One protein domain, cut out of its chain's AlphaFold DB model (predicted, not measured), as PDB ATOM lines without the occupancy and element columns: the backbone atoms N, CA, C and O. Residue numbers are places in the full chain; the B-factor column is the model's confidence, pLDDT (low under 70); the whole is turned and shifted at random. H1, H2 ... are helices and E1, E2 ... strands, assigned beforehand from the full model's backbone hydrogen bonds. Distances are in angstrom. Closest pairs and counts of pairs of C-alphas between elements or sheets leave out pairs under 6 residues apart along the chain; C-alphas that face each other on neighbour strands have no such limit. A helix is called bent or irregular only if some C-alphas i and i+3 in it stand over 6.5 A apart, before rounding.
ATOM      1  N   SER A 260      10.842 -41.236 -39.374       51.91
ATOM      2  CA  SER A 260      10.006 -41.949 -38.395       51.91
ATOM      3  C   SER A 260       8.549 -41.494 -38.469       51.91
ATOM      4  O   SER A 260       8.242 -40.321 -38.312       51.91
ATOM      5  N   ASP A 261       7.699 -42.480 -38.750       60.34
ATOM      6  CA  ASP A 261       6.260 -42.669 -38.544       60.34
ATOM      7  C   ASP A 261       5.533 -41.661 -37.623       60.34
ATOM      8  O   ASP A 261       4.984 -42.013 -36.572       60.34
ATOM      9  N   TYR A 262       5.554 -40.391 -38.023       66.19
ATOM     10  CA  TYR A 262       4.703 -39.317 -37.518       66.19
ATOM     11  C   TYR A 262       3.486 -39.092 -38.431       66.19
ATOM     12  O   TYR A 262       2.699 -38.192 -38.186       66.19
ATOM     13  N   GLY A 263       3.328 -39.898 -39.485       70.69
ATOM     14  CA  GLY A 263       2.394 -39.678 -40.595       70.69
ATOM     15  C   GLY A 263       3.069 -39.026 -41.809       70.69
ATOM     16  O   GLY A 263       2.791 -39.408 -42.942       70.69
ATOM     17  N   LYS A 264       4.021 -38.109 -41.593       77.75
ATOM     18  CA  LYS A 264       4.929 -37.563 -42.623       77.75
ATOM     19  C   LYS A 264       6.272 -37.126 -42.006       77.75
ATOM     20  O   LYS A 264       6.373 -37.066 -40.782       77.75
ATOM     21  N   PRO A 265       7.321 -36.839 -42.801       81.06
ATOM     22  CA  PRO A 265       8.612 -36.399 -42.267       81.06
ATOM     23  C   PRO A 265       8.496 -35.134 -41.402       81.06
ATOM     24  O   PRO A 265       7.736 -34.230 -41.743       81.06
ATOM     25  N   VAL A 266       9.296 -35.019 -40.332       84.69
ATOM     26  CA  VAL A 266       9.305 -33.834 -39.438       84.69
ATOM     27  C   VAL A 266       9.514 -32.542 -40.229       84.69
ATOM     28  O   VAL A 266       8.797 -31.567 -40.022       84.69
ATOM     29  N   ILE A 267      10.420 -32.562 -41.211       87.69
ATOM     30  CA  ILE A 267      10.674 -31.423 -42.102       87.69
ATOM     31  C   ILE A 267       9.420 -30.959 -42.861       87.69
ATOM     32  O   ILE A 267       9.281 -29.776 -43.147       87.69
ATOM     33  N   GLN A 268       8.468 -31.855 -43.133       85.94
ATOM     34  CA  GLN A 268       7.216 -31.487 -43.783       85.94
ATOM     35  C   GLN A 268       6.278 -30.739 -42.826       85.94
ATOM     36  O   GLN A 268       5.647 -29.782 -43.248       85.94
ATOM     37  N   TYR A 269       6.231 -31.095 -41.538       90.06
ATOM     38  CA  TYR A 269       5.508 -30.295 -40.533       90.06
ATOM     39  C   TYR A 269       6.130 -28.910 -40.343       90.06
ATOM     40  O   TYR A 269       5.425 -27.917 -40.182       90.06
ATOM     41  N   ILE A 270       7.462 -28.834 -40.402       92.06
ATOM     42  CA  ILE A 270       8.194 -27.564 -40.383       92.06
ATOM     43  C   ILE A 270       7.834 -26.720 -41.613       92.06
ATOM     44  O   ILE A 270       7.644 -25.509 -41.494       92.06
ATOM     45  N   LYS A 271       7.691 -27.353 -42.782       90.81
ATOM     46  CA  LYS A 271       7.262 -26.686 -44.013       90.81
ATOM     47  C   LYS A 271       5.821 -26.175 -43.925       90.81
ATOM     48  O   LYS A 271       5.581 -25.035 -44.304       90.81
ATOM     49  N   ASP A 272       4.891 -26.939 -43.355       90.38
ATOM     50  CA  ASP A 272       3.517 -26.452 -43.150       90.38
ATOM     51  C   ASP A 272       3.495 -25.195 -42.255       90.38
ATOM     52  O   ASP A 272       2.783 -24.222 -42.526       90.38
ATOM     53  N   PHE A 273       4.311 -25.184 -41.192       92.00
ATOM     54  CA  PHE A 273       4.463 -23.998 -40.348       92.00
ATOM     55  C   PHE A 273       5.019 -22.816 -41.146       92.00
ATOM     56  O   PHE A 273       4.490 -21.708 -41.055       92.00
ATOM     57  N   TYR A 274       6.064 -23.048 -41.947       91.62
ATOM     58  CA  TYR A 274       6.650 -22.041 -42.830       91.62
ATOM     59  C   TYR A 274       5.600 -21.443 -43.777       91.62
ATOM     60  O   TYR A 274       5.496 -20.220 -43.878       91.62
ATOM     61  N   GLU A 275       4.785 -22.274 -44.427       89.06
ATOM     62  CA  GLU A 275       3.746 -21.840 -45.368       89.06
ATOM     63  C   GLU A 275       2.653 -21.008 -44.682       89.06
ATOM     64  O   GLU A 275       2.250 -19.976 -45.216       89.06
ATOM     65  N   SER A 276       2.247 -21.388 -43.467       86.44
ATOM     66  CA  SER A 276       1.233 -20.663 -42.681       86.44
ATOM     67  C   SER A 276       1.745 -19.396 -41.972       86.44
ATOM     68  O   SER A 276       0.944 -18.580 -41.510       86.44
ATOM     69  N   SER A 277       3.065 -19.205 -41.881       84.19
ATOM     70  CA  SER A 277       3.672 -18.083 -41.157       84.19
ATOM     71  C   SER A 277       3.806 -16.817 -42.020       84.19
ATOM     72  O   SER A 277       4.214 -16.908 -43.185       84.19
ATOM     73  N   PRO A 278       3.537 -15.619 -41.460       80.44
ATOM     74  CA  PRO A 278       3.741 -14.353 -42.161       80.44
ATOM     75  C   PRO A 278       5.233 -14.036 -42.348       80.44
ATOM     76  O   PRO A 278       6.070 -14.422 -41.529       80.44
ATOM     77  N   PHE A 279       5.556 -13.303 -43.415       75.88
ATOM     78  CA  PHE A 279       6.897 -12.754 -43.638       75.88
ATOM     79  C   PHE A 279       7.239 -11.659 -42.610       75.88
ATOM     80  O   PHE A 279       6.350 -11.086 -41.982       75.88
ATOM     81  N   GLU A 280       8.539 -11.408 -42.415       72.12
ATOM     82  CA  GLU A 280       9.112 -10.330 -41.577       72.12
ATOM     83  C   GLU A 280       8.765 -10.337 -40.073       72.12
ATOM     84  O   GLU A 280       9.193  -9.454 -39.330       72.12
ATOM     85  N   LYS A 281       8.061 -11.359 -39.579       84.00
ATOM     86  CA  LYS A 281       7.751 -11.510 -38.154       84.00
ATOM     87  C   LYS A 281       8.827 -12.316 -37.428       84.00
ATOM     88  O   LYS A 281       9.194 -13.406 -37.861       84.00
ATOM     89  N   ASP A 282       9.272 -11.804 -36.282       91.62
ATOM     90  CA  ASP A 282      10.091 -12.566 -35.339       91.62
ATOM     91  C   ASP A 282       9.281 -13.720 -34.742       91.62
ATOM     92  O   ASP A 282       8.221 -13.522 -34.141       91.62
ATOM     93  N   ILE A 283       9.791 -14.938 -34.914       93.62
ATOM     94  CA  ILE A 283       9.191 -16.164 -34.395       93.62
ATOM     95  C   ILE A 283      10.078 -16.668 -33.262       93.62
ATOM     96  O   ILE A 283      11.273 -16.904 -33.450       93.62
ATOM     97  N   ASN A 284       9.496 -16.859 -32.081       94.25
ATOM     98  CA  ASN A 284      10.192 -17.530 -30.993       94.25
ATOM     99  C   ASN A 284      10.411 -19.004 -31.369       94.25
ATOM    100  O   ASN A 284       9.474 -19.737 -31.686       94.25
ATOM    101  N   HIS A 285      11.668 -19.434 -31.341       92.88
ATOM    102  CA  HIS A 285      12.087 -20.752 -31.797       92.88
ATOM    103  C   HIS A 285      11.508 -21.883 -30.926       92.88
ATOM    104  O   HIS A 285      11.196 -22.955 -31.440       92.88
ATOM    105  N   GLU A 286      11.312 -21.654 -29.625       91.56
ATOM    106  CA  GLU A 286      10.687 -22.641 -28.737       91.56
ATOM    107  C   GLU A 286       9.179 -22.745 -28.980       91.56
ATOM    108  O   GLU A 286       8.648 -23.855 -29.015       91.56
ATOM    109  N   ASP A 287       8.501 -21.628 -29.257       91.62
ATOM    110  CA  ASP A 287       7.079 -21.644 -29.628       91.62
ATOM    111  C   ASP A 287       6.857 -22.378 -30.958       91.62
ATOM    112  O   ASP A 287       5.919 -23.166 -31.085       91.62
ATOM    113  N   PHE A 288       7.763 -22.199 -31.923       93.25
ATOM    114  CA  PHE A 288       7.777 -22.973 -33.167       93.25
ATOM    115  C   PHE A 288       7.949 -24.479 -32.912       93.25
ATOM    116  O   PHE A 288       7.158 -25.285 -33.405       93.25
ATOM    117  N   LYS A 289       8.954 -24.884 -32.121       92.25
ATOM    118  CA  LYS A 289       9.179 -26.308 -31.815       92.25
ATOM    119  C   LYS A 289       7.989 -26.913 -31.088       92.25
ATOM    120  O   LYS A 289       7.625 -28.059 -31.364       92.25
ATOM    121  N   LYS A 290       7.379 -26.151 -30.177       92.38
ATOM    122  CA  LYS A 290       6.166 -26.547 -29.466       92.38
ATOM    123  C   LYS A 290       5.011 -26.752 -30.440       92.38
ATOM    124  O   LYS A 290       4.404 -27.815 -30.411       92.38
ATOM    125  N   TRP A 291       4.784 -25.810 -31.357       92.75
ATOM    126  CA  TRP A 291       3.754 -25.938 -32.388       92.75
ATOM    127  C   TRP A 291       3.942 -27.205 -33.232       92.75
ATOM    128  O   TRP A 291       3.014 -28.001 -33.363       92.75
ATOM    129  N   VAL A 292       5.156 -27.448 -33.741       91.69
ATOM    130  CA  VAL A 292       5.448 -28.652 -34.541       91.69
ATOM    131  C   VAL A 292       5.234 -29.916 -33.704       91.69
ATOM    132  O   VAL A 292       4.625 -30.873 -34.176       91.69
ATOM    133  N   SER A 293       5.675 -29.910 -32.445       91.56
ATOM    134  CA  SER A 293       5.496 -31.032 -31.516       91.56
ATOM    135  C   SER A 293       4.027 -31.344 -31.241       91.56
ATOM    136  O   SER A 293       3.647 -32.515 -31.239       91.56
ATOM    137  N   ASP A 294       3.198 -30.318 -31.054       91.75
ATOM    138  CA  ASP A 294       1.765 -30.462 -30.805       91.75
ATOM    139  C   ASP A 294       1.046 -31.027 -32.039       91.75
ATOM    140  O   ASP A 294       0.271 -31.976 -31.917       91.75
ATOM    141  N   ILE A 295       1.361 -30.530 -33.241       90.25
ATOM    142  CA  ILE A 295       0.780 -31.038 -34.496       90.25
ATOM    143  C   ILE A 295       1.181 -32.491 -34.750       90.25
ATOM    144  O   ILE A 295       0.335 -33.314 -35.101       90.25
ATOM    145  N   VAL A 296       2.449 -32.841 -34.532       88.62
ATOM    146  CA  VAL A 296       2.899 -34.232 -34.651       88.62
ATOM    147  C   VAL A 296       2.212 -35.128 -33.625       88.62
ATOM    148  O   VAL A 296       1.809 -36.241 -33.968       88.62
ATOM    149  N   LYS A 297       2.023 -34.657 -32.390       89.56
ATOM    150  CA  LYS A 297       1.311 -35.412 -31.357       89.56
ATOM    151  C   LYS A 297      -0.150 -35.649 -31.729       89.56
ATOM    152  O   LYS A 297      -0.641 -36.753 -31.515       89.56
ATOM    153  N   VAL A 298      -0.817 -34.662 -32.326       87.88
ATOM    154  CA  VAL A 298      -2.180 -34.815 -32.860       87.88
ATOM    155  C   VAL A 298      -2.211 -35.807 -34.026       87.88
ATOM    156  O   VAL A 298      -3.081 -36.671 -34.061       87.88
ATOM    157  N   ALA A 299      -1.255 -35.723 -34.955       83.75
ATOM    158  CA  ALA A 299      -1.234 -36.555 -36.159       83.75
ATOM    159  C   ALA A 299      -0.828 -38.018 -35.901       83.75
ATOM    160  O   ALA A 299      -1.309 -38.916 -36.585       83.75
ATOM    161  N   SER A 300       0.062 -38.258 -34.937       83.50
ATOM    162  CA  SER A 300       0.712 -39.564 -34.739       83.50
ATOM    163  C   SER A 300       0.500 -40.192 -33.363       83.50
ATOM    164  O   SER A 300       0.898 -41.335 -33.142       83.50
ATOM    165  N   GLY A 301      -0.047 -39.443 -32.400       82.75
ATOM    166  CA  GLY A 301      -0.119 -39.853 -30.994       82.75
ATOM    167  C   GLY A 301       1.235 -39.889 -30.268       82.75
ATOM    168  O   GLY A 301       1.280 -40.236 -29.089       82.75
ATOM    169  N   LYS A 302       2.344 -39.537 -30.934       82.75
ATOM    170  CA  LYS A 302       3.709 -39.613 -30.390       82.75
ATOM    171  C   LYS A 302       4.255 -38.231 -30.033       82.75
ATOM    172  O   LYS A 302       3.942 -37.231 -30.669       82.75
ATOM    173  N   THR A 303       5.127 -38.189 -29.030       83.81
ATOM    174  CA  THR A 303       5.834 -36.966 -28.624       83.81
ATOM    175  C   THR A 303       7.170 -36.859 -29.360       83.81
ATOM    176  O   THR A 303       7.992 -37.775 -29.281       83.81
ATOM    177  N   LEU A 304       7.404 -35.731 -30.036       83.62
ATOM    178  CA  LEU A 304       8.689 -35.394 -30.659       83.62
ATOM    179  C   LEU A 304       9.785 -35.202 -29.600       83.62
ATOM    180  O   LEU A 304       9.558 -34.575 -28.564       83.62
ATOM    181  N   LYS A 305      10.992 -35.716 -29.858       80.19
ATOM    182  CA  LYS A 305      12.170 -35.437 -29.022       80.19
ATOM    183  C   LYS A 305      12.910 -34.221 -29.572       80.19
ATOM    184  O   LYS A 305      12.942 -34.002 -30.779       80.19
ATOM    185  N   ASN A 306      13.617 -33.488 -28.712       74.06
ATOM    186  CA  ASN A 306      14.428 -32.338 -29.142       74.06
ATOM    187  C   ASN A 306      15.463 -32.691 -30.224       74.06
ATOM    188  O   ASN A 306      15.733 -31.873 -31.097       74.06
ATOM    189  N   ALA A 307      16.001 -33.915 -30.205       73.75
ATOM    190  CA  ALA A 307      16.942 -34.402 -31.214       73.75
ATOM    191  C   ALA A 307      16.338 -34.522 -32.630       73.75
ATOM    192  O   ALA A 307      17.087 -34.589 -33.596       73.75
ATOM    193  N   ASN A 308      15.006 -34.539 -32.769       78.69
ATOM    194  CA  ASN A 308      14.328 -34.606 -34.066       78.69
ATOM    195  C   ASN A 308      14.261 -33.254 -34.793       78.69
ATOM    196  O   ASN A 308      13.955 -33.221 -35.981       78.69
ATOM    197  N   PHE A 309      14.541 -32.148 -34.100       82.88
ATOM    198  CA  PHE A 309      14.707 -30.837 -34.721       82.88
ATOM    199  C   PHE A 309      16.166 -30.666 -35.137       82.88
ATOM    200  O   PHE A 309      16.917 -29.904 -34.518       82.88
ATOM    201  N   ASP A 310      16.569 -31.394 -36.181       77.50
ATOM    202  CA  ASP A 310      17.847 -31.116 -36.825       77.50
ATOM    203  C   ASP A 310      17.821 -29.662 -37.315       77.50
ATOM    204  O   ASP A 310      16.813 -29.169 -37.806       77.50
ATOM    205  N   ARG A 311      18.886 -28.890 -37.112       84.06
ATOM    206  CA  ARG A 311      18.847 -27.449 -37.436       84.06
ATOM    207  C   ARG A 311      18.990 -27.189 -38.934       84.06
ATOM    208  O   ARG A 311      19.390 -26.106 -39.349       84.06
ATOM    209  N   SER A 312      18.698 -28.196 -39.758       88.25
ATOM    210  CA  SER A 312      18.966 -28.168 -41.188       88.25
ATOM    211  C   SER A 312      18.074 -27.179 -41.943       88.25
ATOM    212  O   SER A 312      18.488 -26.679 -42.989       88.25
ATOM    213  N   TYR A 313      16.910 -26.842 -41.375       92.06
ATOM    214  CA  TYR A 313      15.931 -25.893 -41.916       92.06
ATOM    215  C   TYR A 313      16.277 -24.405 -41.703       92.06
ATOM    216  O   TYR A 313      15.545 -23.542 -42.192       92.06
ATOM    217  N   ILE A 314      17.358 -24.090 -40.974       94.81
ATOM    218  CA  ILE A 314      17.805 -22.716 -40.690       94.81
ATOM    219  C   ILE A 314      19.103 -22.443 -41.446       94.81
ATOM    220  O   ILE A 314      20.126 -23.034 -41.116       94.81
ATOM    221  N   VAL A 315      19.084 -21.554 -42.439       94.19
ATOM    222  CA  VAL A 315      20.164 -21.389 -43.433       94.19
ATOM    223  C   VAL A 315      21.503 -20.915 -42.869       94.19
ATOM    224  O   VAL A 315      22.539 -21.398 -43.324       94.19
ATOM    225  N   ASN A 316      21.490 -20.055 -41.849       94.44
ATOM    226  CA  ASN A 316      22.690 -19.551 -41.179       94.44
ATOM    227  C   ASN A 316      23.067 -20.336 -39.905       94.44
ATOM    228  O   ASN A 316      23.799 -19.832 -39.054       94.44
ATOM    229  N   ASP A 317      22.613 -21.587 -39.745       93.19
ATOM    230  CA  ASP A 317      23.160 -22.479 -38.714       93.19
ATOM    231  C   ASP A 317      24.375 -23.255 -39.254       93.19
ATOM    232  O   ASP A 317      24.264 -24.084 -40.155       93.19
ATOM    233  N   ARG A 318      25.561 -23.030 -38.680       90.69
ATOM    234  CA  ARG A 318      26.797 -23.722 -39.096       90.69
ATOM    235  C   ARG A 318      26.727 -25.244 -38.958       90.69
ATOM    236  O   ARG A 318      27.418 -25.958 -39.680       90.69
ATOM    237  N   ASN A 319      25.874 -25.764 -38.071       87.38
ATOM    238  CA  ASN A 319      25.731 -27.208 -37.891       87.38
ATOM    239  C   ASN A 319      24.985 -27.882 -39.050       87.38
ATOM    240  O   ASN A 319      24.972 -29.109 -39.112       87.38
ATOM    241  N   ARG A 320      24.409 -27.124 -40.000       86.50
ATOM    242  CA  ARG A 320      23.779 -27.668 -41.218       86.50
ATOM    243  C   ARG A 320      24.657 -28.666 -41.965       86.50
ATOM    244  O   ARG A 320      24.124 -29.630 -42.518       86.50
ATOM    245  N   LYS A 321      25.983 -28.477 -41.932       81.50
ATOM    246  CA  LYS A 321      26.944 -29.389 -42.564       81.50
ATOM    247  C   LYS A 321      26.857 -30.831 -42.046       81.50
ATOM    248  O   LYS A 321      27.169 -31.767 -42.774       81.50
ATOM    249  N   HIS A 322      26.368 -31.030 -40.822       80.50
ATOM    250  CA  HIS A 322      26.202 -32.350 -40.208       80.50
ATOM    251  C   HIS A 322      24.840 -33.004 -40.502       80.50
ATOM    252  O   HIS A 322      24.639 -34.158 -40.144       80.50
ATOM    253  N   TYR A 323      23.913 -32.303 -41.169       81.31
ATOM    254  CA  TYR A 323      22.517 -32.738 -41.352       81.31
ATOM    255  C   TYR A 323      22.126 -32.926 -42.829       81.31
ATOM    256  O   TYR A 323      21.017 -32.582 -43.261       81.31
ATOM    257  N   GLY A 324      23.061 -33.429 -43.641       75.50
ATOM    258  CA  GLY A 324      22.810 -33.800 -45.041       75.50
ATOM    259  C   GLY A 324      22.481 -32.626 -45.977       75.50
ATOM    260  O   GLY A 324      21.892 -32.833 -47.040       75.50
ATOM    261  N   VAL A 325      22.820 -31.388 -45.602       85.06
ATOM    262  CA  VAL A 325      22.723 -30.212 -46.482       85.06
ATOM    263  C   VAL A 325      24.031 -30.100 -47.259       85.06
ATOM    264  O   VAL A 325      24.968 -29.520 -46.743       85.06
ATOM    265  N   ASN A 326      24.128 -30.672 -48.458       87.50
ATOM    266  CA  ASN A 326      25.356 -30.717 -49.278       87.50
ATOM    267  C   ASN A 326      25.385 -29.688 -50.423       87.50
ATOM    268  O   ASN A 326      26.256 -29.735 -51.280       87.50
ATOM    269  N   SER A 327      24.406 -28.786 -50.475       88.81
ATOM    270  CA  SER A 327      24.342 -27.706 -51.458       88.81
ATOM    271  C   SER A 327      23.558 -26.537 -50.876       88.81
ATOM    272  O   SER A 327      22.600 -26.743 -50.122       88.81
ATOM    273  N   ALA A 328      23.945 -25.317 -51.252       88.31
ATOM    274  CA  ALA A 328      23.209 -24.103 -50.925       88.31
ATOM    275  C   ALA A 328      21.805 -24.067 -51.561       88.31
ATOM    276  O   ALA A 328      20.889 -23.488 -50.982       88.31
ATOM    277  N   HIS A 329      21.598 -24.752 -52.692       87.88
ATOM    278  CA  HIS A 329      20.331 -24.776 -53.436       87.88
ATOM    279  C   HIS A 329      19.322 -25.820 -52.925       87.88
ATOM    280  O   HIS A 329      18.359 -26.153 -53.611       87.88
ATOM    281  N   LYS A 330      19.499 -26.363 -51.713       85.25
ATOM    282  CA  LYS A 330      18.516 -27.279 -51.108       85.25
ATOM    283  C   LYS A 330      17.285 -26.533 -50.590       85.25
ATOM    284  O   LYS A 330      17.089 -26.400 -49.382       85.25
ATOM    285  N   GLU A 331      16.425 -26.105 -51.511       83.38
ATOM    286  CA  GLU A 331      15.227 -25.295 -51.243       83.38
ATOM    287  C   GLU A 331      14.336 -25.867 -50.136       83.38
ATOM    288  O   GLU A 331      13.940 -25.149 -49.225       83.38
ATOM    289  N   TYR A 332      14.101 -27.183 -50.133       83.62
ATOM    290  CA  TYR A 332      13.265 -27.842 -49.121       83.62
ATOM    291  C   TYR A 332      13.803 -27.734 -47.677       83.62
ATOM    292  O   TYR A 332      13.080 -28.042 -46.729       83.62
ATOM    293  N   LYS A 333      15.061 -27.306 -47.500       88.44
ATOM    294  CA  LYS A 333      15.705 -27.015 -46.209       88.44
ATOM    295  C   LYS A 333      16.057 -25.530 -46.033       88.44
ATOM    296  O   LYS A 333      16.611 -25.165 -45.000       88.44
ATOM    297  N   ASN A 334      15.759 -24.666 -47.000       93.06
ATOM    298  CA  ASN A 334      16.010 -23.226 -46.926       93.06
ATOM    299  C   ASN A 334      14.734 -22.503 -46.477       93.06
ATOM    300  O   ASN A 334      14.097 -21.807 -47.258       93.06
ATOM    301  N   LEU A 335      14.331 -22.713 -45.219       93.94
ATOM    302  CA  LEU A 335      13.031 -22.249 -44.716       93.94
ATOM    303  C   LEU A 335      13.160 -21.045 -43.778       93.94
ATOM    304  O   LEU A 335      12.375 -20.105 -43.845       93.94
ATOM    305  N   PHE A 336      14.149 -21.041 -42.892       95.31
ATOM    306  CA  PHE A 336      14.293 -19.995 -41.882       95.31
ATOM    307  C   PHE A 336      15.725 -19.480 -41.802       95.31
ATOM    308  O   PHE A 336      16.656 -20.106 -42.305       95.31
ATOM    309  N   TYR A 337      15.907 -18.353 -41.125       94.88
ATOM    310  CA  TYR A 337      17.210 -17.821 -40.741       94.88
ATOM    311  C   TYR A 337      17.142 -17.195 -39.342       94.88
ATOM    312  O   TYR A 337      16.076 -16.772 -38.889       94.88
ATOM    313  N   TYR A 338      18.274 -17.130 -38.645       94.81
ATOM    314  CA  TYR A 338      18.426 -16.321 -37.439       94.81
ATOM    315  C   TYR A 338      18.672 -14.860 -37.848       94.81
ATOM    316  O   TYR A 338      19.658 -14.608 -38.543       94.81
ATOM    317  N   PRO A 339      17.836 -13.890 -37.435       91.38
ATOM    318  CA  PRO A 339      18.091 -12.473 -37.707       91.38
ATOM    319  C   PRO A 339      19.324 -11.938 -36.961       91.38
ATOM    320  O   PRO A 339      19.946 -10.988 -37.422       91.38
ATOM    321  N   ASP A 340      19.683 -12.566 -35.839       89.75
ATOM    322  CA  ASP A 340      20.929 -12.358 -35.101       89.75
ATOM    323  C   ASP A 340      21.512 -13.731 -34.736       89.75
ATOM    324  O   ASP A 340      20.900 -14.495 -33.987       89.75
ATOM    325  N   GLU A 341      22.695 -14.061 -35.259       84.88
ATOM    326  CA  GLU A 341      23.358 -15.349 -35.011       84.88
ATOM    327  C   GLU A 341      23.724 -15.570 -33.533       84.88
ATOM    328  O   GLU A 341      23.841 -16.722 -33.091       84.88
ATOM    329  N   ASN A 342      23.851 -14.489 -32.755       87.31
ATOM    330  CA  ASN A 342      24.088 -14.554 -31.314       87.31
ATOM    331  C   ASN A 342      22.802 -14.873 -30.537       87.31
ATOM    332  O   ASN A 342      22.862 -15.438 -29.443       87.31
ATOM    333  N   ASN A 343      21.631 -14.579 -31.111       89.06
ATOM    334  CA  ASN A 343      20.329 -14.830 -30.509       89.06
ATOM    335  C   ASN A 343      19.548 -15.929 -31.246       89.06
ATOM    336  O   ASN A 343      18.561 -15.693 -31.941       89.06
ATOM    337  N   LYS A 344      19.919 -17.184 -30.982       90.94
ATOM    338  CA  LYS A 344      19.269 -18.370 -31.574       90.94
ATOM    339  C   LYS A 344      17.863 -18.683 -31.032       90.94
ATOM    340  O   LYS A 344      17.303 -19.735 -31.356       90.94
ATOM    341  N   LYS A 345      17.299 -17.808 -30.187       93.12
ATOM    342  CA  LYS A 345      15.924 -17.926 -29.670       93.12
ATOM    343  C   LYS A 345      14.883 -17.387 -30.649       93.12
ATOM    344  O   LYS A 345      13.703 -17.669 -30.465       93.12
ATOM    345  N   VAL A 346      15.303 -16.624 -31.656       93.50
ATOM    346  CA  VAL A 346      14.414 -16.001 -32.640       93.50
ATOM    347  C   VAL A 346      14.787 -16.487 -34.033       93.50
ATOM    348  O   VAL A 346      15.963 -16.504 -34.380       93.50
ATOM    349  N   ILE A 347      13.793 -16.872 -34.827       94.75
ATOM    350  CA  ILE A 347      13.944 -17.222 -36.244       94.75
ATOM    351  C   ILE A 347      13.004 -16.361 -37.091       94.75
ATOM    352  O   ILE A 347      11.968 -15.900 -36.611       94.75
ATOM    353  N   ARG A 348      13.353 -16.156 -38.361       94.25
ATOM    354  CA  ARG A 348      12.508 -15.493 -39.359       94.25
ATOM    355  C   ARG A 348      12.336 -16.367 -40.583       94.25
ATOM    356  O   ARG A 348      13.237 -17.120 -40.953       94.25
ATOM    357  N   LYS A 349      11.162 -16.248 -41.200       94.12
ATOM    358  CA  LYS A 349      10.837 -16.880 -42.476       94.12
ATOM    359  C   LYS A 349      11.781 -16.354 -43.558       94.12
ATOM    360  O   LYS A 349      11.911 -15.141 -43.704       94.12
ATOM    361  N   LEU A 350      12.433 -17.252 -44.293       92.44
ATOM    362  CA  LEU A 350      13.281 -16.882 -45.420       92.44
ATOM    363  C   LEU A 350      12.424 -16.639 -46.665       92.44
ATOM    364  O   LEU A 350      11.646 -17.509 -47.053       92.44
ATOM    365  N   ASP A 351      12.597 -15.480 -47.292       89.38
ATOM    366  CA  ASP A 351      12.089 -15.181 -48.630       89.38
ATOM    367  C   ASP A 351      13.257 -15.247 -49.620       89.38
ATOM    368  O   ASP A 351      14.193 -14.454 -49.534       89.38
ATOM    369  N   LEU A 352      13.234 -16.223 -50.531       85.69
ATOM    370  CA  LEU A 352      14.276 -16.367 -51.551       85.69
ATOM    371  C   LEU A 352      14.109 -15.366 -52.701       85.69
ATOM    372  O   LEU A 352      15.085 -15.087 -53.387       85.69
ATOM    373  N   SER A 353      12.912 -14.806 -52.905       85.44
ATOM    374  CA  SER A 353      12.679 -13.755 -53.904       85.44
ATOM    375  C   SER A 353      13.168 -12.385 -53.429       85.44
ATOM    376  O   SER A 353      13.415 -11.503 -54.248       85.44
ATOM    377  N   ASN A 354      13.335 -12.212 -52.117       87.38
ATOM    378  CA  ASN A 354      13.902 -11.014 -51.507       87.38
ATOM    379  C   ASN A 354      14.878 -11.397 -50.372       87.38
ATOM    380  O   ASN A 354      14.556 -11.240 -49.188       87.38
ATOM    381  N   PRO A 355      16.065 -11.938 -50.712       87.62
ATOM    382  CA  PRO A 355      16.977 -12.493 -49.723       87.62
ATOM    383  C   PRO A 355      17.552 -11.408 -48.792       87.62
ATOM    384  O   PRO A 355      17.937 -10.323 -49.240       87.62
ATOM    385  N   PRO A 356      17.676 -11.684 -47.480       89.31
ATOM    386  CA  PRO A 356      18.235 -10.733 -46.525       89.31
ATOM    387  C   PRO A 356      19.729 -10.471 -46.787       89.31
ATOM    388  O   PRO A 356      20.534 -11.397 -46.880       89.31
ATOM    389  N   LYS A 357      20.107  -9.186 -46.833       84.44
ATOM    390  CA  LYS A 357      21.418  -8.706 -47.319       84.44
ATOM    391  C   LYS A 357      22.652  -9.157 -46.525       84.44
ATOM    392  O   LYS A 357      23.748  -9.103 -47.061       84.44
ATOM    393  N   ASN A 358      22.490  -9.600 -45.278       88.12
ATOM    394  CA  ASN A 358      23.604  -9.906 -44.363       88.12
ATOM    395  C   ASN A 358      23.478 -11.289 -43.714       88.12
ATOM    396  O   ASN A 358      23.883 -11.485 -42.571       88.12
ATOM    397  N   VAL A 359      22.848 -12.238 -44.401       93.06
ATOM    398  CA  VAL A 359      22.639 -13.584 -43.864       93.06
ATOM    399  C   VAL A 359      23.441 -14.568 -44.694       93.06
ATOM    400  O   VAL A 359      23.277 -14.659 -45.910       93.06
ATOM    401  N   MET A 360      24.303 -15.314 -44.008       94.12
ATOM    402  CA  MET A 360      25.075 -16.387 -44.615       94.12
ATOM    403  C   MET A 360      24.196 -17.618 -44.828       94.12
ATOM    404  O   MET A 360      23.328 -17.932 -44.015       94.12
ATOM    405  N   ILE A 361      24.457 -18.367 -45.887       94.00
ATOM    406  CA  ILE A 361      23.965 -19.732 -46.029       94.00
ATOM    407  C   ILE A 361      25.133 -20.698 -45.856       94.00
ATOM    408  O   ILE A 361      26.172 -20.534 -46.485       94.00
ATOM    409  N   TYR A 362      24.956 -21.698 -44.991       94.25
ATOM    410  CA  TYR A 362      25.942 -22.754 -44.755       94.25
ATOM    411  C   TYR A 362      25.484 -24.083 -45.361       94.25
ATOM    412  O   TYR A 362      24.299 -24.431 -45.297       94.25
ATOM    413  N   TRP A 363      26.422 -24.851 -45.911       92.06
ATOM    414  CA  TRP A 363      26.215 -26.228 -46.366       92.06
ATOM    415  C   TRP A 363      27.484 -27.059 -46.134       92.06
ATOM    416  O   TRP A 363      28.539 -26.535 -45.791       92.06
ATOM    417  N   LYS A 364      27.372 -28.377 -46.258       87.56
ATOM    418  CA  LYS A 364      28.498 -29.304 -46.269       87.56
ATOM    419  C   LYS A 364      29.208 -29.170 -47.610       87.56
ATOM    420  O   LYS A 364      28.596 -29.445 -48.639       87.56
ATOM    421  N   ASP A 365      30.470 -28.774 -47.568       88.62
ATOM    422  CA  ASP A 365      31.340 -28.710 -48.737       88.62
ATOM    423  C   ASP A 365      32.643 -29.421 -48.405       88.62
ATOM    424  O   ASP A 365      33.492 -28.890 -47.691       88.62
ATOM    425  N   ASP A 366      32.777 -30.643 -48.911       83.06
ATOM    426  CA  ASP A 366      33.948 -31.483 -48.666       83.06
ATOM    427  C   ASP A 366      35.218 -30.942 -49.363       83.06
ATOM    428  O   ASP A 366      36.310 -31.458 -49.134       83.06
ATOM    429  N   ASN A 367      35.105 -29.879 -50.175       80.69
ATOM    430  CA  ASN A 367      36.250 -29.196 -50.783       80.69
ATOM    431  C   ASN A 367      36.881 -28.127 -49.879       80.69
ATOM    432  O   ASN A 367      38.023 -27.736 -50.130       80.69
ATOM    433  N   ASN A 368      36.174 -27.645 -48.850       79.44
ATOM    434  CA  ASN A 368      36.697 -26.647 -47.913       79.44
ATOM    435  C   ASN A 368      37.414 -27.356 -46.738       79.44
ATOM    436  O   ASN A 368      36.895 -28.371 -46.265       79.44
ATOM    437  N   PRO A 369      38.564 -26.876 -46.211       77.56
ATOM    438  CA  PRO A 369      39.311 -27.576 -45.155       77.56
ATOM    439  C   PRO A 369      38.527 -27.840 -43.862       77.56
ATOM    440  O   PRO A 369      38.881 -28.729 -43.094       77.56
ATOM    441  N   ASP A 370      37.463 -27.080 -43.606       80.69
ATOM    442  CA  ASP A 370      36.572 -27.249 -42.456       80.69
ATOM    443  C   ASP A 370      35.275 -28.027 -42.782       80.69
ATOM    444  O   ASP A 370      34.382 -28.152 -41.926       80.69
ATOM    445  N   GLY A 371      35.164 -28.547 -44.011       82.31
ATOM    446  CA  GLY A 371      34.006 -29.267 -44.536       82.31
ATOM    447  C   GLY A 371      32.755 -28.397 -44.705       82.31
ATOM    448  O   GLY A 371      31.639 -28.931 -44.714       82.31
ATOM    449  N   MET A 372      32.892 -27.063 -44.728       89.44
ATOM    450  CA  MET A 372      31.771 -26.124 -44.703       89.44
ATOM    451  C   MET A 372      31.821 -25.144 -45.875       89.44
ATOM    452  O   MET A 372      32.684 -24.278 -45.946       89.44
ATOM    453  N   GLY A 373      30.825 -25.203 -46.748       91.62
ATOM    454  CA  GLY A 373      30.574 -24.143 -47.715       91.62
ATOM    455  C   GLY A 373      29.834 -22.990 -47.042       91.62
ATOM    456  O   GLY A 373      28.962 -23.214 -46.190       91.62
ATOM    457  N   CYS A 374      30.185 -21.757 -47.399       92.94
ATOM    458  CA  CYS A 374      29.470 -20.567 -46.961       92.94
ATOM    459  C   CYS A 374      29.462 -19.489 -48.050       92.94
ATOM    460  O   CYS A 374      30.426 -19.339 -48.793       92.94
ATOM    461  N   ALA A 375      28.363 -18.747 -48.143       92.75
ATOM    462  CA  ALA A 375      28.216 -17.589 -49.021       92.75
ATOM    463  C   ALA A 375      27.114 -16.674 -48.477       92.75
ATOM    464  O   ALA A 375      26.305 -17.112 -47.648       92.75
ATOM    465  N   LEU A 376      27.046 -15.428 -48.945       93.00
ATOM    466  CA  LEU A 376      25.889 -14.582 -48.659       93.00
ATOM    467  C   LEU A 376      24.671 -15.093 -49.435       93.00
ATOM    468  O   LEU A 376      24.767 -15.459 -50.605       93.00
ATOM    469  N   LEU A 377      23.490 -15.072 -48.813       90.19
ATOM    470  CA  LEU A 377      22.249 -15.451 -49.500       90.19
ATOM    471  C   LEU A 377      22.004 -14.622 -50.764       90.19
ATOM    472  O   LEU A 377      21.505 -15.154 -51.750       90.19
ATOM    473  N   THR A 378      22.379 -13.344 -50.754       90.50
ATOM    474  CA  THR A 378      22.285 -12.458 -51.920       90.50
ATOM    475  C   THR A 378      23.255 -12.817 -53.040       90.50
ATOM    476  O   THR A 378      22.988 -12.471 -54.178       90.50
ATOM    477  N   GLU A 379      24.363 -13.501 -52.761       88.88
ATOM    478  CA  GLU A 379      25.289 -13.962 -53.809       88.88
ATOM    479  C   GLU A 379      24.772 -15.226 -54.501       88.88
ATOM    480  O   GLU A 379      25.082 -15.466 -55.661       88.88
ATOM    481  N   ILE A 380      23.976 -16.032 -53.790       85.12
ATOM    482  CA  ILE A 380      23.433 -17.293 -54.311       85.12
ATOM    483  C   ILE A 380      22.055 -17.110 -54.954       85.12
ATOM    484  O   ILE A 380      21.746 -17.778 -55.939       85.12
TER     485      ILE A 380
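This is residues 260 to 380 of the 383 residues of the protein "PD-(D/E)XK nuclease family protein" of Lysinibacillus sp. FJAT-51161 (UniProt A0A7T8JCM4). Two crossed helices, H1 and H2, make one end of this domain, and an antiparallel hairpin of E2 and E3 makes the other, with H3 packed on E2 and the short H4 at the end of E3. Between these ends lies E1, with short pairings to residues 283 to 284 and 336 to 337, and two long stretches with no named element, residues 301 to 317 and 323 to 345, join H2 to H3 and H3 to E1. The printed part has 121 residues with four named helices and three named strands, in the order H1 H2 H3 E1 E2 E3 H4. The class is mixed, helices and strands, with under half of the residues, 50, in named elements. The whole is compact, with a radius of gyration of the C-alphas of 14.4 A and spans of 43 by 31 by 25 A.

Find C-alpha 266 at (9.305, -33.834, -39.438); from there H1, residues 266 to 276, runs 15.8 A. H2, residues 285 to 300, runs 22.2 A from C-alpha 285 at (12.087, -20.752, -31.797). H3 is residues 318 to 322, 8.7 A; it is irregular, but only just: C-alphas 318 and 321 are 6.6 A apart. Next come E1, residues 346 to 349, 10.5 A, then E2, residues 360 to 364, and E3, residues 372 to 376, 13.5 A each. H4, residues 377 to 380, spans 5.3 A and ends at (23.433, -17.293, -54.311).

Look first at H1 and H2, which touch at a steep tilt of 66 degrees and run opposite ways; their closest C-alphas, of Tyr 269 and Val 292, are 6.2 A apart. E1 pairs with no named strand; residues 283 to 284 pair antiparallel with its residues 346 to 347, and residues 336 to 337 with 348 to 349. The closest C-alphas of H2 and E1, His 285 and Val 346, are 5.4 A apart. Farther along, E2 and E3 form a hairpin, antiparallel at 156 degrees; N 361 and O 375 are 2.8 A apart and N 363 and O 373 3.0 A, within hydrogen-bond range. The closest C-alphas of H3 and E2 are those of Lys 321 and Lys 364, 4.0 A. H1 and H2 are apart from E2, E3, H3 and H4. In H1 and H2 every O i to N i+4 pair is within hydrogen-bond range; in H3 0 of 1 is, with 1 of 2 O i to N i+3 pairs, and H4 is too short for an i+4 pair.

The C-alphas farthest apart, of Val 298 and Pro 369, are 43.9 A apart. The printed part has no cut. The links H2 to H3, 17 residues, and H3 to E1, 23 residues, are long, while E3 to H4 is tight. The mean pLDDT of the printed part is 86.9, and residues 260 to 262 are under 70.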